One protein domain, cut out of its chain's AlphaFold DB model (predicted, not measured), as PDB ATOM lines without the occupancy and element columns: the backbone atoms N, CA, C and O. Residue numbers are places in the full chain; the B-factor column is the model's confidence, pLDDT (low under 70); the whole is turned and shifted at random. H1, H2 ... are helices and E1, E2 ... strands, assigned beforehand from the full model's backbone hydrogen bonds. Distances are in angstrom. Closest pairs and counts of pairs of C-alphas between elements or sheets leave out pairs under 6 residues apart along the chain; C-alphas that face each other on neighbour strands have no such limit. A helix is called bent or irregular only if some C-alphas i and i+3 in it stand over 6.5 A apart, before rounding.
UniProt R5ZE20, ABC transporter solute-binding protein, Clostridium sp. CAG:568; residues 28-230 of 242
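AT A GLANCE: This is residues 28 to 230 of the 242 residues of the protein "ABC transporter solute-binding protein" of Clostridium sp. CAG:568 (UniProt R5ZE20). A compact body, largely of loops, sends out one long tail, residues 215 to 230, with the short helix H8 near its tip. In the body a two-stranded parallel ribbon, E1 and E2, runs between the long helix H3, next to E2, and H4, next to E1; H5 lies near H4, and the small hairpin E3 and E4 lies far from H4 and H5. The 203 printed residues include eight named helices and four named strands in the order H1 H2 E1 H3 E2 H4 H5 H6 E3 E4 H7 H8. The class is mixed, helices and strands, with under half of the residues in named elements. The whole is compact, with a radius of gyration of the C-alphas of 18.7 A, yet elongated by its tail, spanning 66 by 40 by 37 A.

HOW THE PARTS SIT: H1, residues 28 to 32, touches residues 97 to 101 of H3, residues 87 to 105, closest at C-alphas 31 and 101, 6.6 A. H2, residues 36 to 39, is close to H3 but not clearly touching, at C-alphas 38 and 102, 7.1 A. E1, residues 67 to 73, and E2, residues 109 to 115, are parallel at 23 degrees; N 71 and O 112 are 2.9 A apart, within hydrogen-bond range. E1, H3 and E2 form a strand-helix-strand unit, two parallel neighbour strands with a helix between them in the chain, and its crossover is right-handed. The closest C-alphas of H3 and E2 are 99 and 111, 6.7 A. Those of E1 and H4, residues 119 to 130, are 72 and 122, 7.1 A. H5, residues 143 to 151, is close to H4 but not clearly touching, at C-alphas 123 and 145, 6.8 A, with a shallow tilt of 21 degrees, the same way. H6, residues 159 to 162, touches no helix. E3, residues 171 to 173, and E4, residues 179 to 181, form an antiparallel hairpin, with N 172 and O 180 2.8 A apart. H7, residues 192 to 199, is close to H5 but not clearly touching, at C-alphas 143 and 198, 7.2 A. H8, residues 223 to 229, is apart from H7. Every O i to N i+4 pair is within hydrogen-bond range in H1, H4, H7 and H8, against 12 of 15 in H3 and 4 of 5 in H5; H2 and H6 are too short for such a pair.

IN THESE COORDINATES: H1 begins at C-alpha 28, (43.577, -71.539, -11.940). E1 is 19.4 A long and E2 19.8 A. H3 is 27.2 A long, irregular, with C-alphas 88 and 91 8.6 A apart, and has a kink of 30 degrees near residue 94. H4 is 16.3 A long, H5 13.0 A. H8 ends at C-alpha 229, (19.399, -38.047, 11.329).

THE WHOLE: The two C-alphas farthest apart, of Glu 60 and Ala 228, are 66.5 A apart. Residues 215 to 230 stand free; without them the body spans 46 by 41 by 37 A. The printed part has no cut. The links H2 to E1, E1 to H3, H4 to H5 and H7 to H8 are long. The mean pLDDT of the printed part is 80.7, with residues 28 to 60, 152 and 230 under 70.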
ATOM      1  N   ARG A  28      43.410 -70.081 -12.095       34.25
ATOM      2  CA  ARG A  28      43.577 -71.539 -11.940       34.25
ATOM      3  C   ARG A  28      43.292 -72.046 -10.524       34.25
ATOM      4  O   ARG A  28      42.855 -73.179 -10.377       34.25
ATOM      5  N   ASN A  29      43.546 -71.232  -9.498       34.41
ATOM      6  CA  ASN A  29      43.381 -71.638  -8.099       34.41
ATOM      7  C   ASN A  29      41.966 -71.375  -7.565       34.41
ATOM      8  O   ASN A  29      41.521 -72.095  -6.678       34.41
ATOM      9  N   PHE A  30      41.260 -70.366  -8.090       38.84
ATOM     10  CA  PHE A  30      39.883 -70.068  -7.680       38.84
ATOM     11  C   PHE A  30      38.886 -71.047  -8.308       38.84
ATOM     12  O   PHE A  30      38.033 -71.573  -7.604       38.84
ATOM     13  N   SER A  31      39.067 -71.377  -9.592       39.69
ATOM     14  CA  SER A  31      38.259 -72.402 -10.254       39.69
ATOM     15  C   SER A  31      38.473 -73.782  -9.610       39.69
ATOM     16  O   SER A  31      37.511 -74.500  -9.380       39.69
ATOM     17  N   ARG A  32      39.718 -74.122  -9.218       39.38
ATOM     18  CA  ARG A  32      40.079 -75.418  -8.604       39.38
ATOM     19  C   ARG A  32      39.392 -75.740  -7.279       39.38
ATOM     20  O   ARG A  32      38.946 -76.866  -7.085       39.38
ATOM     21  N   ARG A  33      39.249 -74.748  -6.402       45.44
ATOM     22  CA  ARG A  33      38.670 -74.901  -5.052       45.44
ATOM     23  C   ARG A  33      37.181 -75.256  -5.053       45.44
ATOM     24  O   ARG A  33      36.658 -75.730  -4.053       45.44
ATOM     25  N   LEU A  34      36.503 -75.030  -6.175       44.66
ATOM     26  CA  LEU A  34      35.052 -75.109  -6.297       44.66
ATOM     27  C   LEU A  34      34.558 -76.400  -6.976       44.66
ATOM     28  O   LEU A  34      33.363 -76.681  -6.983       44.66
ATOM     29  N   PHE A  35      35.486 -77.222  -7.477       48.84
ATOM     30  CA  PHE A  35      35.217 -78.480  -8.187       48.84
ATOM     31  C   PHE A  35      34.827 -79.662  -7.292       48.84
ATOM     32  O   PHE A  35      34.253 -80.638  -7.775       48.84
ATOM     33  N   ILE A  36      35.102 -79.577  -5.991       47.91
ATOM     34  CA  ILE A  36      35.107 -80.738  -5.088       47.91
ATOM     35  C   ILE A  36      33.692 -81.240  -4.782       47.91
ATOM     36  O   ILE A  36      33.453 -82.437  -4.651       47.91
ATOM     37  N   MET A  37      32.722 -80.325  -4.725       49.69
ATOM     38  CA  MET A  37      31.333 -80.659  -4.399       49.69
ATOM     39  C   MET A  37      30.657 -81.510  -5.482       49.69
ATOM     40  O   MET A  37      29.738 -82.260  -5.170       49.69
ATOM     41  N   LEU A  38      31.119 -81.429  -6.736       46.62
ATOM     42  CA  LEU A  38      30.606 -82.265  -7.823       46.62
ATOM     43  C   LEU A  38      31.416 -83.555  -8.013       46.62
ATOM     44  O   LEU A  38      30.832 -84.577  -8.368       46.62
ATOM     45  N   SER A  39      32.726 -83.560  -7.729       44.62
ATOM     46  CA  SER A  39      33.562 -84.768  -7.854       44.62
ATOM     47  C   SER A  39      33.267 -85.834  -6.806       44.62
ATOM     48  O   SER A  39      33.390 -87.018  -7.105       44.62
ATOM     49  N   LEU A  40      32.783 -85.442  -5.624       48.50
ATOM     50  CA  LEU A  40      32.337 -86.370  -4.576       48.50
ATOM     51  C   LEU A  40      31.162 -87.274  -5.003       48.50
ATOM     52  O   LEU A  40      30.893 -88.269  -4.339       48.50
ATOM     53  N   ILE A  41      30.443 -86.933  -6.081       51.19
ATOM     54  CA  ILE A  41      29.101 -87.470  -6.379       51.19
ATOM     55  C   ILE A  41      29.082 -88.336  -7.645       51.19
ATOM     56  O   ILE A  41      28.123 -89.067  -7.896       51.19
ATOM     57  N   ALA A  42      30.188 -88.365  -8.386       42.72
ATOM     58  CA  ALA A  42      30.415 -89.308  -9.476       42.72
ATOM     59  C   ALA A  42      30.249 -90.784  -9.033       42.72
ATOM     60  O   ALA A  42      29.721 -91.604  -9.779       42.72
ATOM     61  N   SER A  43      30.600 -91.115  -7.786       43.91
ATOM     62  CA  SER A  43      30.413 -92.448  -7.182       43.91
ATOM     63  C   SER A  43      28.964 -92.793  -6.813       43.91
ATOM     64  O   SER A  43      28.682 -93.935  -6.450       43.91
ATOM     65  N   CYS A  44      28.024 -91.846  -6.890       43.66
ATOM     66  CA  CYS A  44      26.627 -92.080  -6.512       43.66
ATOM     67  C   CYS A  44      25.768 -92.607  -7.679       43.66
ATOM     68  O   CYS A  44      24.642 -93.055  -7.467       43.66
ATOM     69  N   SER A  45      26.270 -92.562  -8.916       43.59
ATOM     70  CA  SER A  45      25.453 -92.854 -10.099       43.59
ATOM     71  C   SER A  45      25.509 -94.303 -10.591       43.59
ATOM     72  O   SER A  45      24.854 -94.630 -11.578       43.59
ATOM     73  N   THR A  46      26.244 -95.190  -9.916       43.06
ATOM     74  CA  THR A  46      26.349 -96.609 -10.297       43.06
ATOM     75  C   THR A  46      25.640 -97.560  -9.338       43.06
ATOM     76  O   THR A  46      26.075 -98.692  -9.221       43.06
ATOM     77  N   VAL A  47      24.550 -97.165  -8.670       37.09
ATOM     78  CA  VAL A  47      23.569 -98.123  -8.112       37.09
ATOM     79  C   VAL A  47      22.180 -97.466  -8.049       37.09
ATOM     80  O   VAL A  47      21.764 -96.944  -7.023       37.09
ATOM     81  N   LEU A  48      21.433 -97.482  -9.154       37.03
ATOM     82  CA  LEU A  48      20.009 -97.110  -9.172       37.03
ATOM     83  C   LEU A  48      19.172 -98.316  -9.616       37.03
ATOM     84  O   LEU A  48      18.562 -98.321 -10.680       37.03
ATOM     85  N   ALA A  49      19.205 -99.371  -8.796       32.50
ATOM     86  CA  ALA A  49      18.235-100.475  -8.820       32.50
ATOM     87  C   ALA A  49      18.116-101.231  -7.478       32.50
ATOM     88  O   ALA A  49      17.255-102.096  -7.340       32.50
ATOM     89  N   SER A  50      18.924-100.912  -6.462       27.34
ATOM     90  CA  SER A  50      18.764-101.448  -5.108       27.34
ATOM     91  C   SER A  50      18.903-100.323  -4.084       27.34
ATOM     92  O   SER A  50      19.708 -99.414  -4.257       27.34
ATOM     93  N   CYS A  51      18.104-100.369  -3.015       32.44
ATOM     94  CA  CYS A  51      18.189 -99.486  -1.846       32.44
ATOM     95  C   CYS A  51      19.478 -99.712  -1.030       32.44
ATOM     96  O   CYS A  51      19.420 -99.912   0.182       32.44
ATOM     97  N   GLN A  52      20.640 -99.721  -1.672       34.56
ATOM     98  CA  GLN A  52      21.927 -99.749  -1.000       34.56
ATOM     99  C   GLN A  52      22.663 -98.467  -1.347       34.56
ATOM    100  O   GLN A  52      23.216 -98.302  -2.430       34.56
ATOM    101  N   VAL A  53      22.606 -97.545  -0.391       42.16
ATOM    102  CA  VAL A  53      23.574 -96.468  -0.237       42.16
ATOM    103  C   VAL A  53      24.970 -97.086  -0.387       42.16
ATOM    104  O   VAL A  53      25.307 -97.998   0.362       42.16
ATOM    105  N   SER A  54      25.737 -96.689  -1.405       45.22
ATOM    106  CA  SER A  54      27.115 -97.155  -1.550       45.22
ATOM    107  C   SER A  54      27.963 -96.517  -0.446       45.22
ATOM    108  O   SER A  54      27.839 -95.331  -0.181       45.22
ATOM    109  N   ASP A  55      28.815 -97.276   0.239       53.59
ATOM    110  CA  ASP A  55      29.592 -96.771   1.384       53.59
ATOM    111  C   ASP A  55      30.903 -96.089   0.949       53.59
ATOM    112  O   ASP A  55      31.979 -96.391   1.462       53.59
ATOM    113  N   GLY A  56      30.859 -95.181  -0.032       54.84
ATOM    114  CA  GLY A  56      32.079 -94.507  -0.499       54.84
ATOM    115  C   GLY A  56      33.117 -95.474  -1.094       54.84
ATOM    116  O   GLY A  56      34.324 -95.282  -0.952       54.84
ATOM    117  N   ASN A  57      32.657 -96.533  -1.766       60.44
ATOM    118  CA  ASN A  57      33.546 -97.471  -2.447       60.44
ATOM    119  C   ASN A  57      34.397 -96.765  -3.516       60.44
ATOM    120  O   ASN A  57      34.017 -95.728  -4.070       60.44
ATOM    121  N   LYS A  58      35.559 -97.352  -3.805       63.81
ATOM    122  CA  LYS A  58      36.468 -96.901  -4.859       63.81
ATOM    123  C   LYS A  58      35.749 -96.833  -6.211       63.81
ATOM    124  O   LYS A  58      35.078 -97.783  -6.608       63.81
ATOM    125  N   ILE A  59      35.937 -95.729  -6.932       68.69
ATOM    126  CA  ILE A  59      35.584 -95.645  -8.353       68.69
ATOM    127  C   ILE A  59      36.768 -96.231  -9.121       68.69
ATOM    128  O   ILE A  59      37.828 -95.612  -9.186       68.69
ATOM    129  N   GLU A  60      36.617 -97.442  -9.658       66.00
ATOM    130  CA  GLU A  60      37.730 -98.144 -10.313       66.00
ATOM    131  C   GLU A  60      38.230 -97.432 -11.576       66.00
ATOM    132  O   GLU A  60      39.418 -97.511 -11.884       66.00
ATOM    133  N   ASP A  61      37.352 -96.699 -12.269       75.31
ATOM    134  CA  ASP A  61      37.686 -96.006 -13.513       75.31
ATOM    135  C   ASP A  61      36.896 -94.696 -13.673       75.31
ATOM    136  O   ASP A  61      35.909 -94.601 -14.407       75.31
ATOM    137  N   ILE A  62      37.323 -93.656 -12.951       76.44
ATOM    138  CA  ILE A  62      36.656 -92.344 -12.962       76.44
ATOM    139  C   ILE A  62      36.681 -91.662 -14.339       76.44
ATOM    140  O   ILE A  62      35.830 -90.820 -14.622       76.44
ATOM    141  N   LYS A  63      37.616 -92.043 -15.217       75.56
ATOM    142  CA  LYS A  63      37.741 -91.498 -16.573       75.56
ATOM    143  C   LYS A  63      36.743 -92.071 -17.564       75.56
ATOM    144  O   LYS A  63      36.349 -91.370 -18.493       75.56
ATOM    145  N   ASN A  64      36.357 -93.327 -17.382       78.50
ATOM    146  CA  ASN A  64      35.385 -93.991 -18.248       78.50
ATOM    147  C   ASN A  64      33.985 -94.057 -17.626       78.50
ATOM    148  O   ASN A  64      33.081 -94.675 -18.184       78.50
ATOM    149  N   LEU A  65      33.786 -93.393 -16.487       82.44
ATOM    150  CA  LEU A  65      32.492 -93.274 -15.840       82.44
ATOM    151  C   LEU A  65      31.545 -92.395 -16.678       82.44
ATOM    152  O   LEU A  65      31.534 -91.174 -16.539       82.44
ATOM    153  N   ASP A  66      30.749 -93.006 -17.553       86.56
ATOM    154  CA  ASP A  66      29.697 -92.310 -18.301       86.56
ATOM    155  C   ASP A  66      28.460 -92.155 -17.418       86.56
ATOM    156  O   ASP A  66      27.716 -93.107 -17.159       86.56
ATOM    157  N   THR A  67      28.262 -90.949 -16.891       86.75
ATOM    158  CA  THR A  67      27.120 -90.686 -16.026       86.75
ATOM    159  C   THR A  67      26.636 -89.245 -16.079       86.75
ATOM    160  O   THR A  67      27.299 -88.348 -16.597       86.75
ATOM    161  N   THR A  68      25.438 -89.020 -15.541       89.88
ATOM    162  CA  THR A  68      24.862 -87.689 -15.360       89.88
ATOM    163  C   THR A  68      24.579 -87.442 -13.888       89.88
ATOM    164  O   THR A  68      23.805 -88.165 -13.268       89.88
ATOM    165  N   ILE A  69      25.166 -86.380 -13.349       89.88
ATOM    166  CA  ILE A  69      24.826 -85.807 -12.052       89.88
ATOM    167  C   ILE A  69      23.657 -84.848 -12.265       89.88
ATOM    168  O   ILE A  69      23.762 -83.871 -13.006       89.88
ATOM    169  N   THR A  70      22.536 -85.110 -11.605       91.88
ATOM    170  CA  THR A  70      21.405 -84.180 -11.542       91.88
ATOM    171  C   THR A  70      21.482 -83.318 -10.292       91.88
ATOM    172  O   THR A  70      21.572 -83.830  -9.177       91.88
ATOM    173  N   TRP A  71      21.409 -82.002 -10.476       93.88
ATOM    174  CA  TRP A  71      21.477 -81.025  -9.397       93.88
ATOM    175  C   TRP A  71      20.231 -80.144  -9.372       93.88
ATOM    176  O   TRP A  71      19.961 -79.392 -10.303       93.88
ATOM    177  N   TRP A  72      19.448 -80.242  -8.302       94.62
ATOM    178  CA  TRP A  72      18.292 -79.380  -8.072       94.62
ATOM    179  C   TRP A  72      18.668 -78.164  -7.228       94.62
ATOM    180  O   TRP A  72      19.242 -78.298  -6.144       94.62
ATOM    181  N   ASN A  73      18.310 -76.974  -7.701       94.75
ATOM    182  CA  ASN A  73      18.643 -75.714  -7.042       94.75
ATOM    183  C   ASN A  73      17.572 -74.635  -7.279       94.75
ATOM    184  O   ASN A  73      16.509 -74.882  -7.858       94.75
ATOM    185  N   ASN A  74      17.855 -73.435  -6.775       93.62
ATOM    186  CA  ASN A  74      17.004 -72.254  -6.854       93.62
ATOM    187  C   ASN A  74      17.536 -71.182  -7.824       93.62
ATOM    188  O   ASN A  74      17.129 -70.025  -7.725       93.62
ATOM    189  N   TYR A  75      18.434 -71.539  -8.743       94.06
ATOM    190  CA  TYR A  75      19.073 -70.601  -9.663       94.06
ATOM    191  C   TYR A  75      18.251 -70.468 -10.933       94.06
ATOM    192  O   TYR A  75      17.975 -71.436 -11.638       94.06
ATOM    193  N   ILE A  76      17.795 -69.248 -11.197       92.62
ATOM    194  CA  ILE A  76      16.970 -68.966 -12.365       92.62
ATOM    195  C   ILE A  76      17.894 -68.871 -13.573       92.62
ATOM    196  O   ILE A  76      18.777 -68.019 -13.612       92.62
ATOM    197  N   GLU A  77      17.656 -69.709 -14.575       93.75
ATOM    198  CA  GLU A  77      18.314 -69.562 -15.867       93.75
ATOM    199  C   GLU A  77      17.751 -68.333 -16.607       93.75
ATOM    200  O   GLU A  77      16.525 -68.177 -16.727       93.75
ATOM    201  N   PRO A  78      18.607 -67.421 -17.097       94.44
ATOM    202  CA  PRO A  78      18.149 -66.337 -17.948       94.44
ATOM    203  C   PRO A  78      17.600 -66.874 -19.274       94.44
ATOM    204  O   PRO A  78      18.114 -67.831 -19.836       94.44
ATOM    205  N   LYS A  79      16.600 -66.184 -19.838       94.31
ATOM    206  CA  LYS A  79      16.022 -66.549 -21.146       94.31
ATOM    207  C   LYS A  79      17.051 -66.591 -22.281       94.31
ATOM    208  O   LYS A  79      16.891 -67.370 -23.209       94.31
ATOM    209  N   ASP A  80      18.046 -65.710 -22.215       94.75
ATOM    210  CA  ASP A  80      19.181 -65.671 -23.130       94.75
ATOM    211  C   ASP A  80      20.468 -65.441 -22.317       94.75
ATOM    212  O   ASP A  80      20.771 -64.300 -21.950       94.75
ATOM    213  N   PRO A  81      21.216 -66.512 -21.992       93.19
ATOM    214  CA  PRO A  81      22.464 -66.413 -21.242       93.19
ATOM    215  C   PRO A  81      23.526 -65.523 -21.898       93.19
ATOM    216  O   PRO A  81      24.334 -64.931 -21.184       93.19
ATOM    217  N   ALA A  82      23.527 -65.381 -23.230       92.94
ATOM    218  CA  ALA A  82      24.556 -64.618 -23.939       92.94
ATOM    219  C   ALA A  82      24.432 -63.103 -23.712       92.94
ATOM    220  O   ALA A  82      25.431 -62.381 -23.753       92.94
ATOM    221  N   THR A  83      23.216 -62.616 -23.455       93.56
ATOM    222  CA  THR A  83      22.917 -61.186 -23.273       93.56
ATOM    223  C   THR A  83      22.471 -60.836 -21.853       93.56
ATOM    224  O   THR A  83      22.259 -59.662 -21.530       93.56
ATOM    225  N   ALA A  84      22.335 -61.832 -20.974       92.25
ATOM    226  CA  ALA A  84      21.840 -61.623 -19.626       92.25
ATOM    227  C   ALA A  84      22.785 -60.782 -18.763       92.25
ATOM    228  O   ALA A  84      24.012 -60.895 -18.788       92.25
ATOM    229  N   ASN A  85      22.177 -59.948 -17.920       89.31
ATOM    230  CA  ASN A  85      22.907 -59.193 -16.919       89.31
ATOM    231  C   ASN A  85      23.485 -60.158 -15.875       89.31
ATOM    232  O   ASN A  85      22.735 -60.641 -15.025       89.31
ATOM    233  N   LYS A  86      24.806 -60.380 -15.919       87.38
ATOM    234  CA  LYS A  86      25.533 -61.291 -15.017       87.38
ATOM    235  C   LYS A  86      25.235 -61.062 -13.554       87.38
ATOM    236  O   LYS A  86      25.098 -62.007 -12.801       87.38
ATOM    237  N   THR A  87      25.102 -59.796 -13.203       86.81
ATOM    238  CA  THR A  87      24.685 -59.318 -11.901       86.81
ATOM    239  C   THR A  87      23.331 -59.971 -11.588       86.81
ATOM    240  O   THR A  87      23.292 -60.938 -10.850       86.81
ATOM    241  N   GLY A  88      22.243 -59.635 -12.289       88.06
ATOM    242  CA  GLY A  88      20.897 -60.183 -12.015       88.06
ATOM    243  C   GLY A  88      20.696 -61.710 -12.057       88.06
ATOM    244  O   GLY A  88      19.597 -62.142 -11.723       88.06
ATOM    245  N   PHE A  89      21.698 -62.485 -12.472       93.00
ATOM    246  CA  PHE A  89      21.700 -63.948 -12.530       93.00
ATOM    247  C   PHE A  89      23.025 -64.524 -11.996       93.00
ATOM    248  O   PHE A  89      23.539 -65.507 -12.530       93.00
ATOM    249  N   ALA A  90      23.619 -63.875 -10.990       91.38
ATOM    250  CA  ALA A  90      24.966 -64.183 -10.513       91.38
ATOM    251  C   ALA A  90      25.119 -65.652 -10.107       91.38
ATOM    252  O   ALA A  90      26.124 -66.271 -10.444       91.38
ATOM    253  N   GLU A  91      24.111 -66.224  -9.449       90.81
ATOM    254  CA  GLU A  91      24.132 -67.616  -9.012       90.81
ATOM    255  C   GLU A  91      24.127 -68.600 -10.185       90.81
ATOM    256  O   GLU A  91      24.864 -69.582 -10.151       90.81
ATOM    257  N   TYR A  92      23.360 -68.315 -11.246       93.69
ATOM    258  CA  TYR A  92      23.375 -69.125 -12.468       93.69
ATOM    259  C   TYR A  92      24.749 -69.073 -13.136       93.69
ATOM    260  O   TYR A  92      25.325 -70.107 -13.444       93.69
ATOM    261  N   PHE A  93      25.320 -67.881 -13.332       94.12
ATOM    262  CA  PHE A  93      26.629 -67.771 -13.986       94.12
ATOM    263  C   PHE A  93      27.753 -68.402 -13.164       94.12
ATOM    264  O   PHE A  93      28.641 -69.030 -13.734       94.12
ATOM    265  N   TYR A  94      27.690 -68.272 -11.841       91.88
ATOM    266  CA  TYR A  94      28.596 -68.955 -10.928       91.88
ATOM    267  C   TYR A  94      28.469 -70.479 -11.038       91.88
ATOM    268  O   TYR A  94      29.474 -71.169 -11.178       91.88
ATOM    269  N   GLU A  95      27.243 -71.010 -11.043       93.44
ATOM    270  CA  GLU A  95      26.993 -72.436 -11.268       93.44
ATOM    271  C   GLU A  95      27.586 -72.916 -12.600       93.44
ATOM    272  O   GLU A  95      28.252 -73.951 -12.636       93.44
ATOM    273  N   GLN A  96      27.385 -72.171 -13.689       94.88
ATOM    274  CA  GLN A  96      27.925 -72.552 -14.995       94.88
ATOM    275  C   GLN A  96      29.462 -72.559 -15.001       94.88
ATOM    276  O   GLN A  96      30.055 -73.466 -15.580       94.88
ATOM    277  N   GLU A  97      30.120 -71.618 -14.315       94.06
ATOM    278  CA  GLU A  97      31.584 -71.601 -14.171       94.06
ATOM    279  C   GLU A  97      32.100 -72.828 -13.392       94.06
ATOM    280  O   GLU A  97      33.094 -73.448 -13.784       94.06
ATOM    281  N   VAL A  98      31.392 -73.222 -12.326       91.56
ATOM    282  CA  VAL A  98      31.686 -74.446 -11.558       91.56
ATOM    283  C   VAL A  98      31.589 -75.681 -12.443       91.56
ATOM    284  O   VAL A  98      32.507 -76.501 -12.464       91.56
ATOM    285  N   ILE A  99      30.484 -75.806 -13.180       94.25
ATOM    286  CA  ILE A  99      30.221 -76.952 -14.053       94.25
ATOM    287  C   ILE A  99      31.238 -77.012 -15.186       94.25
ATOM    288  O   ILE A  99      31.765 -78.084 -15.475       94.25
ATOM    289  N   GLU A 100      31.552 -75.877 -15.810       94.19
ATOM    290  CA  GLU A 100      32.531 -75.818 -16.891       94.19
ATOM    291  C   GLU A 100      33.886 -76.345 -16.422       94.19
ATOM    292  O   GLU A 100      34.508 -77.168 -17.096       94.19
ATOM    293  N   GLY A 101      34.363 -75.893 -15.264       89.81
ATOM    294  CA  GLY A 101      35.655 -76.351 -14.786       89.81
ATOM    295  C   GLY A 101      35.636 -77.777 -14.214       89.81
ATOM    296  O   GLY A 101      36.635 -78.475 -14.366       89.81
ATOM    297  N   PHE A 102      34.508 -78.253 -13.673       89.38
ATOM    298  CA  PHE A 102      34.332 -79.670 -13.341       89.38
ATOM    299  C   PHE A 102      34.435 -80.540 -14.603       89.38
ATOM    300  O   PHE A 102      35.236 -81.472 -14.642       89.38
ATOM    301  N   ASN A 103      33.719 -80.178 -15.671       90.19
ATOM    302  CA  ASN A 103      33.721 -80.905 -16.943       90.19
ATOM    303  C   ASN A 103      35.083 -80.854 -17.661       90.19
ATOM    304  O   ASN A 103      35.380 -81.729 -18.469       90.19
ATOM    305  N   LYS A 104      35.935 -79.856 -17.381       89.50
ATOM    306  CA  LYS A 104      37.327 -79.844 -17.873       89.50
ATOM    307  C   LYS A 104      38.171 -80.959 -17.254       89.50
ATOM    308  O   LYS A 104      39.072 -81.454 -17.919       89.50
ATOM    309  N   ILE A 105      37.897 -81.325 -16.002       85.12
ATOM    310  CA  ILE A 105      38.594 -82.407 -15.290       85.12
ATOM    311  C   ILE A 105      37.933 -83.755 -15.606       85.12
ATOM    312  O   ILE A 105      38.625 -84.737 -15.858       85.12
ATOM    313  N   TYR A 106      36.600 -83.782 -15.649       86.69
ATOM    314  CA  TYR A 106      35.791 -84.979 -15.873       86.69
ATOM    315  C   TYR A 106      34.881 -84.818 -17.101       86.69
ATOM    316  O   TYR A 106      33.666 -84.671 -16.958       86.69
ATOM    317  N   PRO A 107      35.430 -84.846 -18.329       89.44
ATOM    318  CA  PRO A 107      34.649 -84.619 -19.550       89.44
ATOM    319  C   PRO A 107      33.605 -85.714 -19.828       89.44
ATOM    320  O   PRO A 107      32.674 -85.505 -20.604       89.44
ATOM    321  N   ASN A 108      33.761 -86.880 -19.202       88.25
ATOM    322  CA  ASN A 108      32.862 -88.029 -19.274       88.25
ATOM    323  C   ASN A 108      31.636 -87.916 -18.349       88.25
ATOM    324  O   ASN A 108      30.665 -88.644 -18.544       88.25
ATOM    325  N   ILE A 109      31.647 -87.001 -17.374       88.88
ATOM    326  CA  ILE A 109      30.550 -86.825 -16.419       88.88
ATOM    327  C   ILE A 109      29.755 -85.582 -16.801       88.88
ATOM    328  O   ILE A 109      30.281 -84.476 -16.860       88.88
ATOM    329  N   LYS A 110      28.454 -85.748 -17.030       93.12
ATOM    330  CA  LYS A 110      27.555 -84.637 -17.361       93.12
ATOM    331  C   LYS A 110      26.924 -84.089 -16.093       93.12
ATOM    332  O   LYS A 110      26.446 -84.852 -15.262       93.12
ATOM    333  N   VAL A 111      26.825 -82.772 -15.978       93.38
ATOM    334  CA  VAL A 111      26.068 -82.127 -14.899       93.38
ATOM    335  C   VAL A 111      24.821 -81.492 -15.490       93.38
ATOM    336  O   VAL A 111      24.906 -80.637 -16.367       93.38
ATOM    337  N   LYS A 112      23.651 -81.917 -15.013       94.38
ATOM    338  CA  LYS A 112      22.351 -81.366 -15.395       94.38
ATOM    339  C   LYS A 112      21.737 -80.638 -14.212       94.38
ATOM    340  O   LYS A 112      21.340 -81.272 -13.233       94.38
ATOM    341  N   THR A 113      21.587 -79.327 -14.333       94.69
ATOM    342  CA  THR A 113      20.938 -78.510 -13.307       94.69
ATOM    343  C   THR A 113      19.448 -78.371 -13.594       94.69
ATOM    344  O   THR A 113      18.997 -78.440 -14.740       94.69
ATOM    345  N   VAL A 114      18.647 -78.282 -12.536       94.88
ATOM    346  CA  VAL A 114      17.193 -78.143 -12.628       94.88
ATOM    347  C   VAL A 114      16.739 -77.116 -11.603       94.88
ATOM    348  O   VAL A 114      16.805 -77.354 -10.395       94.88
ATOM    349  N   TYR A 115      16.213 -75.993 -12.089       95.25
ATOM    350  CA  TYR A 115      15.528 -75.029 -11.239       95.25
ATOM    351  C   TYR A 115      14.254 -75.650 -10.663       95.25
ATOM    352  O   TYR A 115      13.372 -76.111 -11.392       95.25
ATOM    353  N   LYS A 116      14.144 -75.633  -9.338       94.12
ATOM    354  CA  LYS A 116      13.034 -76.232  -8.588       94.12
ATOM    355  C   LYS A 116      12.312 -75.228  -7.692       94.12
ATOM    356  O   LYS A 116      11.524 -75.611  -6.832       94.12
ATOM    357  N   GLY A 117      12.525 -73.931  -7.903       94.06
ATOM    358  CA  GLY A 117      11.949 -72.891  -7.055       94.06
ATOM    359  C   GLY A 117      12.767 -72.657  -5.791       94.06
ATOM    360  O   GLY A 117      13.978 -72.832  -5.775       94.06
ATOM    361  N   ASN A 118      12.105 -72.219  -4.723       92.56
ATOM    362  CA  ASN A 118      12.764 -71.970  -3.441       92.56
ATOM    363  C   ASN A 118      13.098 -73.276  -2.688       92.56
ATOM    364  O   ASN A 118      12.616 -74.355  -3.032       92.56
ATOM    365  N   TYR A 119      13.873 -73.172  -1.606       91.25
ATOM    366  CA  TYR A 119      14.305 -74.324  -0.803       91.25
ATOM    367  C   TYR A 119      13.161 -75.194  -0.266       91.25
ATOM    368  O   TYR A 119      13.289 -76.415  -0.229       91.25
ATOM    369  N   ALA A 120      12.024 -74.597   0.107       90.56
ATOM    370  CA  ALA A 120      10.859 -75.354   0.567       90.56
ATOM    371  C   ALA A 120      10.229 -76.177  -0.569       90.56
ATOM    372  O   ALA A 120       9.843 -77.329  -0.368       90.56
ATOM    373  N   LYS A 121      10.163 -75.611  -1.780       94.69
ATOM    374  CA  LYS A 121       9.675 -76.313  -2.967       94.69
ATOM    375  C   LYS A 121      10.621 -77.444  -3.372       94.69
ATOM    376  O   LYS A 121      10.138 -78.550  -3.599       94.69
ATOM    377  N   ILE A 122      11.936 -77.204  -3.360       93.38
ATOM    378  CA  ILE A 122      12.958 -78.244  -3.566       93.38
ATOM    379  C   ILE A 122      12.737 -79.401  -2.585       93.38
ATOM    380  O   ILE A 122      12.633 -80.552  -3.001       93.38
ATOM    381  N   ALA A 123      12.586 -79.095  -1.293       89.81
ATOM    382  CA  ALA A 123      12.386 -80.104  -0.261       89.81
ATOM    383  C   ALA A 123      11.113 -80.934  -0.463       89.81
ATOM    384  O   ALA A 123      11.134 -82.159  -0.344       89.81
ATOM    385  N   SER A 124      10.004 -80.267  -0.791       91.31
ATOM    386  CA  SER A 124       8.741 -80.940  -1.091       91.31
ATOM    387  C   SER A 124       8.876 -81.884  -2.282       91.31
ATOM    388  O   SER A 124       8.329 -82.981  -2.237       91.31
ATOM    389  N   GLU A 125       9.581 -81.476  -3.337       91.75
ATOM    390  CA  GLU A 125       9.760 -82.324  -4.513       91.75
ATOM    391  C   GLU A 125      10.702 -83.497  -4.249       91.75
ATOM    392  O   GLU A 125      10.440 -84.586  -4.749       91.75
ATOM    393  N   ILE A 126      11.739 -83.319  -3.426       88.25
ATOM    394  CA  ILE A 126      12.608 -84.421  -2.992       88.25
ATOM    395  C   ILE A 126      11.801 -85.459  -2.212       88.25
ATOM    396  O   ILE A 126      11.879 -86.641  -2.531       88.25
ATOM    397  N   ASN A 127      10.960 -85.036  -1.259       84.25
ATOM    398  CA  ASN A 127      10.084 -85.951  -0.517       84.25
ATOM    399  C   ASN A 127       9.170 -86.770  -1.441       84.25
ATOM    400  O   ASN A 127       8.971 -87.961  -1.213       84.25
ATOM    401  N   THR A 128       8.625 -86.152  -2.493       87.19
ATOM    402  CA  THR A 128       7.833 -86.869  -3.504       87.19
ATOM    403  C   THR A 128       8.693 -87.801  -4.355       87.19
ATOM    404  O   THR A 128       8.244 -88.880  -4.718       87.19
ATOM    405  N   ALA A 129       9.916 -87.397  -4.686       83.94
ATOM    406  CA  ALA A 129      10.795 -88.144  -5.573       83.94
ATOM    407  C   ALA A 129      11.437 -89.371  -4.904       83.94
ATOM    408  O   ALA A 129      11.620 -90.385  -5.575       83.94
ATOM    409  N   ILE A 130      11.720 -89.309  -3.595       78.31
ATOM    410  CA  ILE A 130      12.313 -90.409  -2.814       78.31
ATOM    411  C   ILE A 130      11.448 -91.673  -2.878       78.31
ATOM    412  O   ILE A 130      11.975 -92.768  -3.052       78.31
ATOM    413  N   SER A 131      10.122 -91.542  -2.777       74.75
ATOM    414  CA  SER A 131       9.216 -92.701  -2.736       74.75
ATOM    415  C   SER A 131       9.188 -93.510  -4.036       74.75
ATOM    416  O   SER A 131       8.797 -94.674  -4.023       74.75
ATOM    417  N   VAL A 132       9.610 -92.901  -5.147       78.12
ATOM    418  CA  VAL A 132       9.644 -93.509  -6.484       78.12
ATOM    419  C   VAL A 132      11.064 -93.616  -7.052       78.12
ATOM    420  O   VAL A 132      11.218 -93.943  -8.225       78.12
ATOM    421  N   GLY A 133      12.096 -93.330  -6.247       75.31
ATOM    422  CA  GLY A 133      13.502 -93.451  -6.645       75.31
ATOM    423  C   GLY A 133      13.982 -92.439  -7.694       75.31
ATOM    424  O   GLY A 133      14.925 -92.733  -8.421       75.31
ATOM    425  N   ASN A 134      13.340 -91.269  -7.802       83.31
ATOM    426  CA  ASN A 134      13.647 -90.235  -8.807       83.31
ATOM    427  C   ASN A 134      14.238 -88.943  -8.202       83.31
ATOM    428  O   ASN A 134      14.098 -87.857  -8.773       83.31
ATOM    429  N   GLN A 135      14.827 -89.025  -7.009       83.12
ATOM    430  CA  GLN A 135      15.503 -87.903  -6.352       83.12
ATOM    431  C   GLN A 135      16.750 -87.450  -7.139       83.12
ATOM    432  O   GLN A 135      17.340 -88.254  -7.863       83.12
ATOM    433  N   PRO A 136      17.175 -86.177  -7.024       88.94
ATOM    434  CA  PRO A 136      18.417 -85.735  -7.648       88.94
ATOM    435  C   PRO A 136      19.640 -86.346  -6.959       88.94
ATOM    436  O   PRO A 136      19.578 -86.733  -5.792       88.94
ATOM    437  N   ASN A 137      20.781 -86.333  -7.649       88.12
ATOM    438  CA  ASN A 137      22.069 -86.648  -7.028       88.12
ATOM    439  C   ASN A 137      22.505 -85.543  -6.047       88.12
ATOM    440  O   ASN A 137      23.105 -85.832  -5.017       88.12
ATOM    441  N   ILE A 138      22.199 -84.278  -6.368       90.00
ATOM    442  CA  ILE A 138      22.543 -83.094  -5.569       90.00
ATOM    443  C   ILE A 138      21.305 -82.225  -5.376       90.00
ATOM    444  O   ILE A 138      20.581 -81.938  -6.330       90.00
ATOM    445  N   ALA A 139      21.097 -81.717  -4.166       91.88
ATOM    446  CA  ALA A 139      20.113 -80.677  -3.913       91.88
ATOM    447  C   ALA A 139      20.695 -79.551  -3.063       91.88
ATOM    448  O   ALA A 139      21.286 -79.789  -2.012       91.88
ATOM    449  N   SER A 140      20.469 -78.308  -3.484       92.12
ATOM    450  CA  SER A 140      20.761 -77.135  -2.660       92.12
ATOM    451  C   SER A 140      19.569 -76.849  -1.751       92.12
ATOM    452  O   SER A 140      18.534 -76.384  -2.221       92.12
ATOM    453  N   VAL A 141      19.708 -77.133  -0.454       90.12
ATOM    454  CA  VAL A 141      18.697 -76.897   0.594       90.12
ATOM    455  C   VAL A 141      19.362 -76.463   1.905       90.12
ATOM    456  O   VAL A 141      20.580 -76.534   2.046       90.12
ATOM    457  N   TYR A 142      18.565 -76.013   2.874       88.94
ATOM    458  CA  TYR A 142      19.051 -75.697   4.219       88.94
ATOM    459  C   TYR A 142      19.304 -76.954   5.067       88.94
ATOM    460  O   TYR A 142      18.602 -77.957   4.932       88.94
ATOM    461  N   GLY A 143      20.243 -76.870   6.013       86.00
ATOM    462  CA  GLY A 143      20.617 -77.996   6.880       86.00
ATOM    463  C   GLY A 143      19.467 -78.548   7.734       86.00
ATOM    464  O   GLY A 143      19.367 -79.761   7.925       86.00
ATOM    465  N   ASN A 144      18.516 -77.705   8.160       83.81
ATOM    466  CA  ASN A 144      17.320 -78.149   8.886       83.81
ATOM    467  C   ASN A 144      16.377 -79.018   8.029       83.81
ATOM    468  O   ASN A 144      15.683 -79.878   8.569       83.81
ATOM    469  N   ILE A 145      16.354 -78.817   6.705       86.06
ATOM    470  CA  ILE A 145      15.603 -79.664   5.767       86.06
ATOM    471  C   ILE A 145      16.275 -81.039   5.663       86.06
ATOM    472  O   ILE A 145      15.590 -82.059   5.744       86.06
ATOM    473  N   VAL A 146      17.609 -81.077   5.574       87.62
ATOM    474  CA  VAL A 146      18.399 -82.323   5.553       87.62
ATOM    475  C   VAL A 146      18.165 -83.148   6.820       87.62
ATOM    476  O   VAL A 146      17.932 -84.351   6.737       87.62
ATOM    477  N   ALA A 147      18.108 -82.506   7.992       84.06
ATOM    478  CA  ALA A 147      17.779 -83.185   9.249       84.06
ATOM    479  C   ALA A 147      16.387 -83.850   9.220       84.06
ATOM    480  O   ALA A 147      16.159 -84.857   9.889       84.06
ATOM    481  N   GLY A 148      15.448 -83.302   8.440       81.88
ATOM    482  CA  GLY A 148      14.147 -83.916   8.181       81.88
ATOM    483  C   GLY A 148      14.251 -85.188   7.336       81.88
ATOM    484  O   GLY A 148      13.623 -86.189   7.673       81.88
ATOM    485  N   PHE A 149      15.072 -85.178   6.283       82.12
ATOM    486  CA  PHE A 149      15.313 -86.353   5.439       82.12
ATOM    487  C   PHE A 149      16.041 -87.477   6.185       82.12
ATOM    488  O   PHE A 149      15.709 -88.647   5.991       82.12
ATOM    489  N   LEU A 150      16.969 -87.132   7.084       79.19
ATOM    490  CA  LEU A 150      17.698 -88.095   7.912       79.19
ATOM    491  C   LEU A 150      16.750 -88.953   8.763       79.19
ATOM    492  O   LEU A 150      16.919 -90.164   8.849       79.19
ATOM    493  N   LYS A 151      15.689 -88.354   9.320       73.25
ATOM    494  CA  LYS A 151      14.658 -89.088  10.082       73.25
ATOM    495  C   LYS A 151      13.916 -90.133   9.245       73.25
ATOM    496  O   LYS A 151      13.402 -91.096   9.803       73.25
ATOM    497  N   ASN A 152      13.873 -89.942   7.928       69.44
ATOM    498  CA  ASN A 152      13.249 -90.854   6.971       69.44
ATOM    499  C   ASN A 152      14.275 -91.770   6.281       69.44
ATOM    500  O   ASN A 152      13.939 -92.408   5.286       69.44
ATOM    501  N   ASN A 153      15.516 -91.818   6.781       71.06
ATOM    502  CA  ASN A 153      16.618 -92.597   6.216       71.06
ATOM    503  C   ASN A 153      16.897 -92.280   4.730       71.06
ATOM    504  O   ASN A 153      17.320 -93.140   3.963       71.06
ATOM    505  N   ALA A 154      16.634 -91.034   4.322       74.06
ATOM    506  CA  ALA A 154      16.711 -90.579   2.935       74.06
ATOM    507  C   ALA A 154      17.911 -89.651   2.670       74.06
ATOM    508  O   ALA A 154      17.879 -88.823   1.761       74.06
ATOM    509  N   THR A 155      18.959 -89.761   3.487       74.69
ATOM    510  CA  THR A 155      20.206 -88.990   3.369       74.69
ATOM    511  C   THR A 155      21.408 -89.914   3.332       74.69
ATOM    512  O   THR A 155      21.449 -90.914   4.046       74.69
ATOM    513  N   LEU A 156      22.410 -89.527   2.550       81.62
ATOM    514  CA  LEU A 156      23.708 -90.181   2.481       81.62
ATOM    515  C   LEU A 156      24.612 -89.668   3.610       81.62
ATOM    516  O   LEU A 156      24.749 -88.455   3.761       81.62
ATOM    517  N   ASN A 157      25.236 -90.564   4.381       86.88
ATOM    518  CA  ASN A 157      26.353 -90.174   5.244       86.88
ATOM    519  C   ASN A 157      27.584 -89.939   4.355       86.88
ATOM    520  O   ASN A 157      28.021 -90.835   3.637       86.88
ATOM    521  N   LEU A 158      28.111 -88.719   4.383       88.94
ATOM    522  CA  LEU A 158      29.184 -88.249   3.517       88.94
ATOM    523  C   LEU A 158      30.577 -88.431   4.132       88.94
ATOM    524  O   LEU A 158      31.555 -88.141   3.452       88.94
ATOM    525  N   ASP A 159      30.718 -88.897   5.375       89.44
ATOM    526  CA  ASP A 159      32.020 -88.958   6.063       89.44
ATOM    527  C   ASP A 159      33.071 -89.763   5.280       89.44
ATOM    528  O   ASP A 159      34.214 -89.319   5.114       89.44
ATOM    529  N   SER A 160      32.672 -90.926   4.750       86.12
ATOM    530  CA  SER A 160      33.534 -91.792   3.936       86.12
ATOM    531  C   SER A 160      33.867 -91.197   2.566       86.12
ATOM    532  O   SER A 160      34.875 -91.570   1.973       86.12
ATOM    533  N   TYR A 161      33.062 -90.251   2.078       86.38
ATOM    534  CA  TYR A 161      33.296 -89.528   0.828       86.38
ATOM    535  C   TYR A 161      34.225 -88.339   1.055       86.38
ATOM    536  O   TYR A 161      35.195 -88.160   0.326       86.38
ATOM    537  N   VAL A 162      33.969 -87.556   2.107       88.62
ATOM    538  CA  VAL A 162      34.760 -86.380   2.495       88.62
ATOM    539  C   VAL A 162      36.229 -86.756   2.710       88.62
ATOM    540  O   VAL A 162      37.119 -86.021   2.287       88.62
ATOM    541  N   THR A 163      36.480 -87.908   3.331       89.00
ATOM    542  CA  THR A 163      37.827 -88.389   3.684       89.00
ATOM    543  C   THR A 163      38.387 -89.442   2.724       89.00
ATOM    544  O   THR A 163      39.442 -90.018   2.992       89.00
ATOM    545  N   ASN A 164      37.703 -89.706   1.605       87.06
ATOM    546  CA  ASN A 164      38.079 -90.775   0.688       87.06
ATOM    547  C   ASN A 164      39.476 -90.543   0.087       87.06
ATOM    548  O   ASN A 164      39.777 -89.449  -0.392       87.06
ATOM    549  N   SER A 165      40.317 -91.578   0.055       85.31
ATOM    550  CA  SER A 165      41.680 -91.463  -0.476       85.31
ATOM    551  C   SER A 165      41.744 -91.287  -1.991       85.31
ATOM    552  O   SER A 165      42.775 -90.852  -2.496       85.31
ATOM    553  N   ASP A 166      40.670 -91.623  -2.700       81.19
ATOM    554  CA  ASP A 166      40.649 -91.640  -4.157       81.19
ATOM    555  C   ASP A 166      39.991 -90.374  -4.724       81.19
ATOM    556  O   ASP A 166      40.411 -89.866  -5.755       81.19
ATOM    557  N   TYR A 167      38.977 -89.828  -4.051       80.19
ATOM    558  CA  TYR A 167      38.193 -88.694  -4.571       80.19
ATOM    559  C   TYR A 167      37.685 -87.718  -3.499       80.19
ATOM    560  O   TYR A 167      36.877 -86.837  -3.798       80.19
ATOM    561  N   GLY A 168      38.125 -87.880  -2.250       86.50
ATOM    562  CA  GLY A 168      37.773 -86.981  -1.157       86.50
ATOM    563  C   GLY A 168      38.494 -85.637  -1.244       86.50
ATOM    564  O   GLY A 168      39.216 -85.334  -2.197       86.50
ATOM    565  N   PHE A 169      38.314 -84.810  -0.218       89.19
ATOM    566  CA  PHE A 169      39.022 -83.535  -0.136       89.19
ATOM    567  C   PHE A 169      40.538 -83.757  -0.071       89.19
ATOM    568  O   PHE A 169      41.027 -84.667   0.599       89.19
ATOM    569  N   GLY A 170      41.292 -82.908  -0.765       90.75
ATOM    570  CA  GLY A 170      42.735 -83.059  -0.922       90.75
ATOM    571  C   GLY A 170      43.144 -84.003  -2.052       90.75
ATOM    572  O   GLY A 170      44.339 -84.227  -2.229       90.75
ATOM    573  N   LYS A 171      42.189 -84.556  -2.814       89.44
ATOM    574  CA  LYS A 171      42.441 -85.391  -3.995       89.44
ATOM    575  C   LYS A 171      42.038 -84.673  -5.278       89.44
ATOM    576  O   LYS A 171      41.162 -83.806  -5.293       89.44
ATOM    577  N   GLY A 172      42.693 -85.056  -6.362       86.50
ATOM    578  CA  GLY A 172      42.397 -84.643  -7.724       86.50
ATOM    579  C   GLY A 172      42.747 -85.755  -8.704       86.50
ATOM    580  O   GLY A 172      43.181 -86.838  -8.311       86.50
ATOM    581  N   VAL A 173      42.569 -85.477  -9.992       84.69
ATOM    582  CA  VAL A 173      42.857 -86.421 -11.073       84.69
ATOM    583  C   VAL A 173      43.771 -85.744 -12.090       84.69
ATOM    584  O   VAL A 173      43.549 -84.587 -12.448       84.69
ATOM    585  N   ASP A 174      44.832 -86.437 -12.504       86.19
ATOM    586  CA  ASP A 174      45.746 -85.955 -13.545       86.19
ATOM    587  C   ASP A 174      45.186 -86.174 -14.965       86.19
ATOM    588  O   ASP A 174      44.166 -86.836 -15.172       86.19
ATOM    589  N   ASP A 175      45.891 -85.667 -15.979       83.69
ATOM    590  CA  ASP A 175      45.494 -85.817 -17.386       83.69
ATOM    591  C   ASP A 175      45.423 -87.284 -17.843       83.69
ATOM    592  O   ASP A 175      44.833 -87.573 -18.884       83.69
ATOM    593  N   ASN A 176      45.989 -88.225 -17.078       82.69
ATOM    594  CA  ASN A 176      45.979 -89.664 -17.331       82.69
ATOM    595  C   ASN A 176      44.893 -90.407 -16.543       82.69
ATOM    596  O   ASN A 176      44.550 -91.517 -16.940       82.69
ATOM    597  N   GLY A 177      44.219 -89.762 -15.590       77.81
ATOM    598  CA  GLY A 177      43.137 -90.358 -14.805       77.81
ATOM    599  C   GLY A 177      43.602 -90.917 -13.472       77.81
ATOM    600  O   GLY A 177      42.813 -91.538 -12.766       77.81
ATOM    601  N   ASN A 178      44.874 -90.717 -13.136       84.94
ATOM    602  CA  ASN A 178      45.423 -91.176 -11.878       84.94
ATOM    603  C   ASN A 178      44.998 -90.224 -10.770       84.94
ATOM    604  O   ASN A 178      45.030 -89.000 -10.941       84.94
ATOM    605  N   ILE A 179      44.668 -90.797  -9.617       85.62
ATOM    606  CA  ILE A 179      44.451 -90.015  -8.408       85.62
ATOM    607  C   ILE A 179      45.773 -89.375  -7.989       85.62
ATOM    608  O   ILE A 179      46.804 -90.045  -7.889       85.62
ATOM    609  N   VAL A 180      45.726 -88.077  -7.724       90.19
ATOM    610  CA  VAL A 180      46.854 -87.283  -7.238       90.19
ATOM    611  C   VAL A 180      46.445 -86.469  -6.018       90.19
ATOM    612  O   VAL A 180      45.275 -86.129  -5.842       90.19
ATOM    613  N   GLU A 181      47.417 -86.122  -5.179       92.81
ATOM    614  CA  GLU A 181      47.195 -85.156  -4.104       92.81
ATOM    615  C   GLU A 181      46.950 -83.761  -4.692       92.81
ATOM    616  O   GLU A 181      47.725 -83.267  -5.517       92.81
ATOM    617  N   ASP A 182      45.910 -83.091  -4.214       89.31
ATOM    618  CA  ASP A 182      45.593 -81.708  -4.535       89.31
ATOM    619  C   ASP A 182      45.371 -80.911  -3.247       89.31
ATOM    620  O   ASP A 182      44.266 -80.737  -2.746       89.31
ATOM    621  N   SER A 183      46.454 -80.357  -2.704       89.00
ATOM    622  CA  SER A 183      46.373 -79.486  -1.520       89.00
ATOM    623  C   SER A 183      45.464 -78.260  -1.705       89.00
ATOM    624  O   SER A 183      45.029 -77.680  -0.712       89.00
ATOM    625  N   SER A 184      45.154 -77.861  -2.948       84.50
ATOM    626  CA  SER A 184      44.243 -76.742  -3.209       84.50
ATOM    627  C   SER A 184      42.778 -77.092  -2.966       84.50
ATOM    628  O   SER A 184      41.954 -76.184  -2.905       84.50
ATOM    629  N   THR A 185      42.473 -78.377  -2.786       85.44
ATOM    630  CA  THR A 185      41.145 -78.900  -2.471       85.44
ATOM    631  C   THR A 185      41.080 -79.533  -1.082       85.44
ATOM    632  O   THR A 185      40.145 -80.275  -0.785       85.44
ATOM    633  N   SER A 186      42.067 -79.275  -0.217       90.19
ATOM    634  CA  SER A 186      42.093 -79.828   1.141       90.19
ATOM    635  C   SER A 186      40.879 -79.385   1.961       90.19
ATOM    636  O   SER A 186      40.447 -78.232   1.889       90.19
ATOM    637  N   LEU A 187      40.375 -80.286   2.808       90.31
ATOM    638  CA  LEU A 187      39.292 -79.994   3.749       90.31
ATOM    639  C   LEU A 187      39.691 -78.884   4.735       90.31
ATOM    640  O   LEU A 187      38.842 -78.125   5.197       90.31
ATOM    641  N   ASP A 188      40.986 -78.750   5.017       91.38
ATOM    642  CA  ASP A 188      41.517 -77.729   5.921       91.38
ATOM    643  C   ASP A 188      41.405 -76.303   5.348       91.38
ATOM    644  O   ASP A 188      41.395 -75.340   6.113       91.38
ATOM    645  N   ASP A 189      41.269 -76.145   4.020       90.75
ATOM    646  CA  ASP A 189      41.083 -74.837   3.356       90.75
ATOM    647  C   ASP A 189      39.630 -74.327   3.461       90.75
ATOM    648  O   ASP A 189      39.350 -73.163   3.169       90.75
ATOM    649  N   PHE A 190      38.690 -75.159   3.925       89.44
ATOM    650  CA  PHE A 190      37.342 -74.700   4.253       89.44
ATOM    651  C   PHE A 190      37.333 -73.844   5.518       89.44
ATOM    652  O   PHE A 190      38.134 -74.005   6.441       89.44
ATOM    653  N   ASN A 191      36.325 -72.972   5.618       91.06
ATOM    654  CA  ASN A 191      36.021 -72.321   6.884       91.06
ATOM    655  C   ASN A 191      35.602 -73.385   7.916       91.06
ATOM    656  O   ASN A 191      34.504 -73.945   7.849       91.06
ATOM    657  N   GLN A 192      36.479 -73.627   8.889       92.81
ATOM    658  CA  GLN A 192      36.296 -74.672   9.894       92.81
ATOM    659  C   GLN A 192      35.074 -74.431  10.784       92.81
ATOM    660  O   GLN A 192      34.430 -75.386  11.212       92.81
ATOM    661  N   SER A 193      34.684 -73.175  11.029       91.62
ATOM    662  CA  SER A 193      33.445 -72.870  11.752       91.62
ATOM    663  C   SER A 193      32.216 -73.317  10.964       91.62
ATOM    664  O   SER A 193      31.292 -73.860  11.562       91.62
ATOM    665  N   TYR A 194      32.205 -73.161   9.637       91.62
ATOM    666  CA  TYR A 194      31.102 -73.649   8.807       91.62
ATOM    667  C   TYR A 194      31.068 -75.171   8.708       91.62
ATOM    668  O   TYR A 194      29.986 -75.731   8.839       91.62
ATOM    669  N   LEU A 195      32.211 -75.843   8.539       91.38
ATOM    670  CA  LEU A 195      32.253 -77.311   8.543       91.38
ATOM    671  C   LEU A 195      31.793 -77.894   9.881       91.38
ATOM    672  O   LEU A 195      30.956 -78.796   9.915       91.38
ATOM    673  N   ASN A 196      32.303 -77.351  10.990       92.06
ATOM    674  CA  ASN A 196      31.931 -77.810  12.323       92.06
ATOM    675  C   ASN A 196      30.453 -77.557  12.615       92.06
ATOM    676  O   ASN A 196      29.786 -78.457  13.120       92.06
ATOM    677  N   ALA A 197      29.938 -76.376  12.255       90.06
ATOM    678  CA  ALA A 197      28.522 -76.068  12.398       90.06
ATOM    679  C   ALA A 197      27.641 -76.958  11.515       90.06
ATOM    680  O   ALA A 197      26.518 -77.247  11.906       90.06
ATOM    681  N   GLU A 198      28.101 -77.374  10.333       89.88
ATOM    682  CA  GLU A 198      27.326 -78.246   9.445       89.88
ATOM    683  C   GLU A 198      27.160 -79.644  10.053       89.88
ATOM    684  O   GLU A 198      26.035 -80.084  10.264       89.88
ATOM    685  N   LYS A 199      28.258 -80.311  10.438       89.00
ATOM    686  CA  LYS A 199      28.182 -81.665  11.015       89.00
ATOM    687  C   LYS A 199      27.491 -81.699  12.382       89.00
ATOM    688  O   LYS A 199      26.774 -82.649  12.683       89.00
ATOM    689  N   SER A 200      27.648 -80.652  13.204       91.38
ATOM    690  CA  SER A 200      27.048 -80.602  14.547       91.38
ATOM    691  C   SER A 200      25.528 -80.421  14.544       91.38
ATOM    692  O   SER A 200      24.901 -80.517  15.595       91.38
ATOM    693  N   GLN A 201      24.920 -80.122  13.391       87.31
ATOM    694  CA  GLN A 201      23.460 -80.056  13.251       87.31
ATOM    695  C   GLN A 201      22.806 -81.442  13.251       87.31
ATOM    696  O   GLN A 201      21.592 -81.544  13.445       87.31
ATOM    697  N   TYR A 202      23.590 -82.502  13.045       87.31
ATOM    698  CA  TYR A 202      23.102 -83.867  12.915       87.31
ATOM    699  C   TYR A 202      23.560 -84.738  14.081       87.31
ATOM    700  O   TYR A 202      24.638 -84.562  14.653       87.31
ATOM    701  N   GLN A 203      22.733 -85.723  14.430       85.00
ATOM    702  CA  GLN A 203      23.092 -86.701  15.450       85.00
ATOM    703  C   GLN A 203      24.378 -87.438  15.043       85.00
ATOM    704  O   GLN A 203      24.511 -87.885  13.905       85.00
ATOM    705  N   GLY A 204      25.319 -87.564  15.982       88.00
ATOM    706  CA  GLY A 204      26.599 -88.245  15.758       88.00
ATOM    707  C   GLY A 204      27.709 -87.370  15.167       88.00
ATOM    708  O   GLY A 204      28.828 -87.850  15.049       88.00
ATOM    709  N   ASN A 205      27.451 -86.086  14.877       92.69
ATOM    710  CA  ASN A 205      28.432 -85.159  14.288       92.69
ATOM    711  C   ASN A 205      28.989 -85.621  12.925       92.69
ATOM    712  O   ASN A 205      30.172 -85.417  12.644       92.69
ATOM    713  N   HIS A 206      28.134 -86.221  12.097       91.00
ATOM    714  CA  HIS A 206      28.461 -86.685  10.745       91.00
ATOM    715  C   HIS A 206      28.082 -85.647   9.681       91.00
ATOM    716  O   HIS A 206      27.185 -84.825   9.892       91.00
ATOM    717  N   TYR A 207      28.715 -85.713   8.513       89.38
ATOM    718  CA  TYR A 207      28.302 -84.947   7.343       89.38
ATOM    719  C   TYR A 207      27.128 -85.637   6.640       89.38
ATOM    720  O   TYR A 207      27.265 -86.728   6.102       89.38
ATOM    721  N   TYR A 208      25.972 -84.975   6.594       89.56
ATOM    722  CA  TYR A 208      24.849 -85.336   5.706       89.56
ATOM    723  C   TYR A 208      24.591 -84.268   4.631       89.56
ATOM    724  O   TYR A 208      23.718 -84.405   3.774       89.56
ATOM    725  N   SER A 209      25.364 -83.188   4.692       91.38
ATOM    726  CA  SER A 209      25.411 -82.063   3.769       91.38
ATOM    727  C   SER A 209      26.783 -81.404   3.885       91.38
ATOM    728  O   SER A 209      27.543 -81.674   4.818       91.38
ATOM    729  N   MET A 210      27.088 -80.519   2.938       90.69
ATOM    730  CA  MET A 210      28.315 -79.731   2.933       90.69
ATOM    731  C   MET A 210      27.984 -78.244   2.751       90.69
ATOM    732  O   MET A 210      27.072 -77.913   1.982       90.69
ATOM    733  N   PRO A 211      28.715 -77.324   3.412       90.12
ATOM    734  CA  PRO A 211      28.530 -75.894   3.207       90.12
ATOM    735  C   PRO A 211      28.790 -75.517   1.746       90.12
ATOM    736  O   PRO A 211      29.827 -75.866   1.189       90.12
ATOM    737  N   TYR A 212      27.866 -74.770   1.143       87.81
ATOM    738  CA  TYR A 212      27.989 -74.332  -0.250       87.81
ATOM    739  C   TYR A 212      27.743 -72.828  -0.401       87.81
ATOM    740  O   TYR A 212      28.675 -72.071  -0.650       87.81
ATOM    741  N   SER A 213      26.509 -72.372  -0.168       85.25
ATOM    742  CA  SER A 213      26.162 -70.948  -0.152       85.25
ATOM    743  C   SER A 213      25.742 -70.546   1.259       85.25
ATOM    744  O   SER A 213      24.641 -70.868   1.705       85.25
ATOM    745  N   LYS A 214      26.659 -69.912   2.000       83.56
ATOM    746  CA  LYS A 214      26.414 -69.421   3.364       83.56
ATOM    747  C   LYS A 214      26.255 -67.904   3.323       83.56
ATOM    748  O   LYS A 214      27.064 -67.209   2.713       83.56
ATOM    749  N   SER A 215      25.225 -67.402   3.990       80.75
ATOM    750  CA  SER A 215      25.025 -65.975   4.223       80.75
ATOM    751  C   SER A 215      25.440 -65.604   5.645       80.75
ATOM    752  O   SER A 215      25.389 -66.422   6.564       80.75
ATOM    753  N   GLY A 216      25.859 -64.353   5.813       80.62
ATOM    754  CA  GLY A 216      25.928 -63.690   7.108       80.62
ATOM    755  C   GLY A 216      24.838 -62.630   7.181       80.62
ATOM    756  O   GLY A 216      24.487 -62.024   6.165       80.62
ATOM    757  N   GLU A 217      24.297 -62.406   8.370       83.31
ATOM    758  CA  GLU A 217      23.424 -61.263   8.603       83.31
ATOM    759  C   GLU A 217      24.256 -59.979   8.561       83.31
ATOM    760  O   GLU A 217      25.376 -59.922   9.069       83.31
ATOM    761  N   SER A 218      23.720 -58.948   7.915       83.75
ATOM    762  CA  SER A 218      24.352 -57.634   7.863       83.75
ATOM    763  C   SER A 218      23.303 -56.553   8.057       83.75
ATOM    764  O   SER A 218      22.195 -56.638   7.526       83.75
ATOM    765  N   LEU A 219      23.658 -55.525   8.825       82.94
ATOM    766  CA  LEU A 219      22.866 -54.310   8.925       82.94
ATOM    767  C   LEU A 219      23.267 -53.382   7.775       82.94
ATOM    768  O   LEU A 219      24.353 -52.803   7.781       82.94
ATOM    769  N   VAL A 220      22.388 -53.244   6.786       84.81
ATOM    770  CA  VAL A 220      22.590 -52.316   5.670       84.81
ATOM    771  C   VAL A 220      21.859 -51.014   5.975       84.81
ATOM    772  O   VAL A 220      20.634 -50.996   6.087       84.81
ATOM    773  N   ILE A 221      22.610 -49.919   6.096       82.12
ATOM    774  CA  ILE A 221      22.075 -48.584   6.386       82.12
ATOM    775  C   ILE A 221      22.141 -47.682   5.154       82.12
ATOM    776  O   ILE A 221      23.097 -47.733   4.376       82.12
ATOM    777  N   ASN A 222      21.139 -46.815   4.986       87.38
ATOM    778  CA  ASN A 222      21.245 -45.700   4.050       87.38
ATOM    779  C   ASN A 222      22.179 -44.654   4.666       87.38
ATOM    780  O   ASN A 222      21.837 -44.043   5.677       87.38
ATOM    781  N   LYS A 223      23.348 -44.468   4.049       85.06
ATOM    782  CA  LYS A 223      24.386 -43.567   4.542       85.06
ATOM    783  C   LYS A 223      23.884 -42.131   4.708       85.06
ATOM    784  O   LYS A 223      24.091 -41.560   5.769       85.06
ATOM    785  N   ASP A 224      23.192 -41.585   3.713       88.75
ATOM    786  CA  ASP A 224      22.770 -40.179   3.719       88.75
ATOM    787  C   ASP A 224      21.735 -39.916   4.821       88.75
ATOM    788  O   ASP A 224      21.829 -38.937   5.555       88.75
ATOM    789  N   VAL A 225      20.778 -40.838   4.992       85.56
ATOM    790  CA  VAL A 225      19.796 -40.767   6.089       85.56
ATOM    791  C   VAL A 225      20.493 -40.895   7.441       85.56
ATOM    792  O   VAL A 225      20.178 -40.165   8.377       85.56
ATOM    793  N   PHE A 226      21.456 -41.811   7.544       83.19
ATOM    794  CA  PHE A 226      22.192 -42.042   8.778       83.19
ATOM    795  C   PHE A 226      23.081 -40.848   9.167       83.19
ATOM    796  O   PHE A 226      23.216 -40.545  10.347       83.19
ATOM    797  N   GLU A 227      23.664 -40.140   8.199       82.38
ATOM    798  CA  GLU A 227      24.459 -38.931   8.446       82.38
ATOM    799  C   GLU A 227      23.596 -37.707   8.783       82.38
ATOM    800  O   GLU A 227      24.026 -36.871   9.579       82.38
ATOM    801  N   ALA A 228      22.394 -37.606   8.205       83.62
ATOM    802  CA  ALA A 228      21.463 -36.509   8.467       83.62
ATOM    803  C   ALA A 228      20.773 -36.627   9.837       83.62
ATOM    804  O   ALA A 228      20.693 -35.644  10.570       83.62
ATOM    805  N   GLU A 229      20.296 -37.824  10.183       80.56
ATOM    806  CA  GLU A 229      19.399 -38.047  11.329       80.56
ATOM    807  C   GLU A 229      20.013 -38.937  12.420       80.56
ATOM    808  O   GLU A 229      19.521 -38.993  13.549       80.56
ATOM    809  N   GLY A 230      21.075 -39.678  12.101       69.56
ATOM    810  CA  GLY A 230      21.737 -40.568  13.048       69.56
ATOM    811  C   GLY A 230      22.657 -39.809  14.002       69.56
ATOM    812  O   GLY A 230      23.262 -38.791  13.671       69.56
TER     813      GLY A 230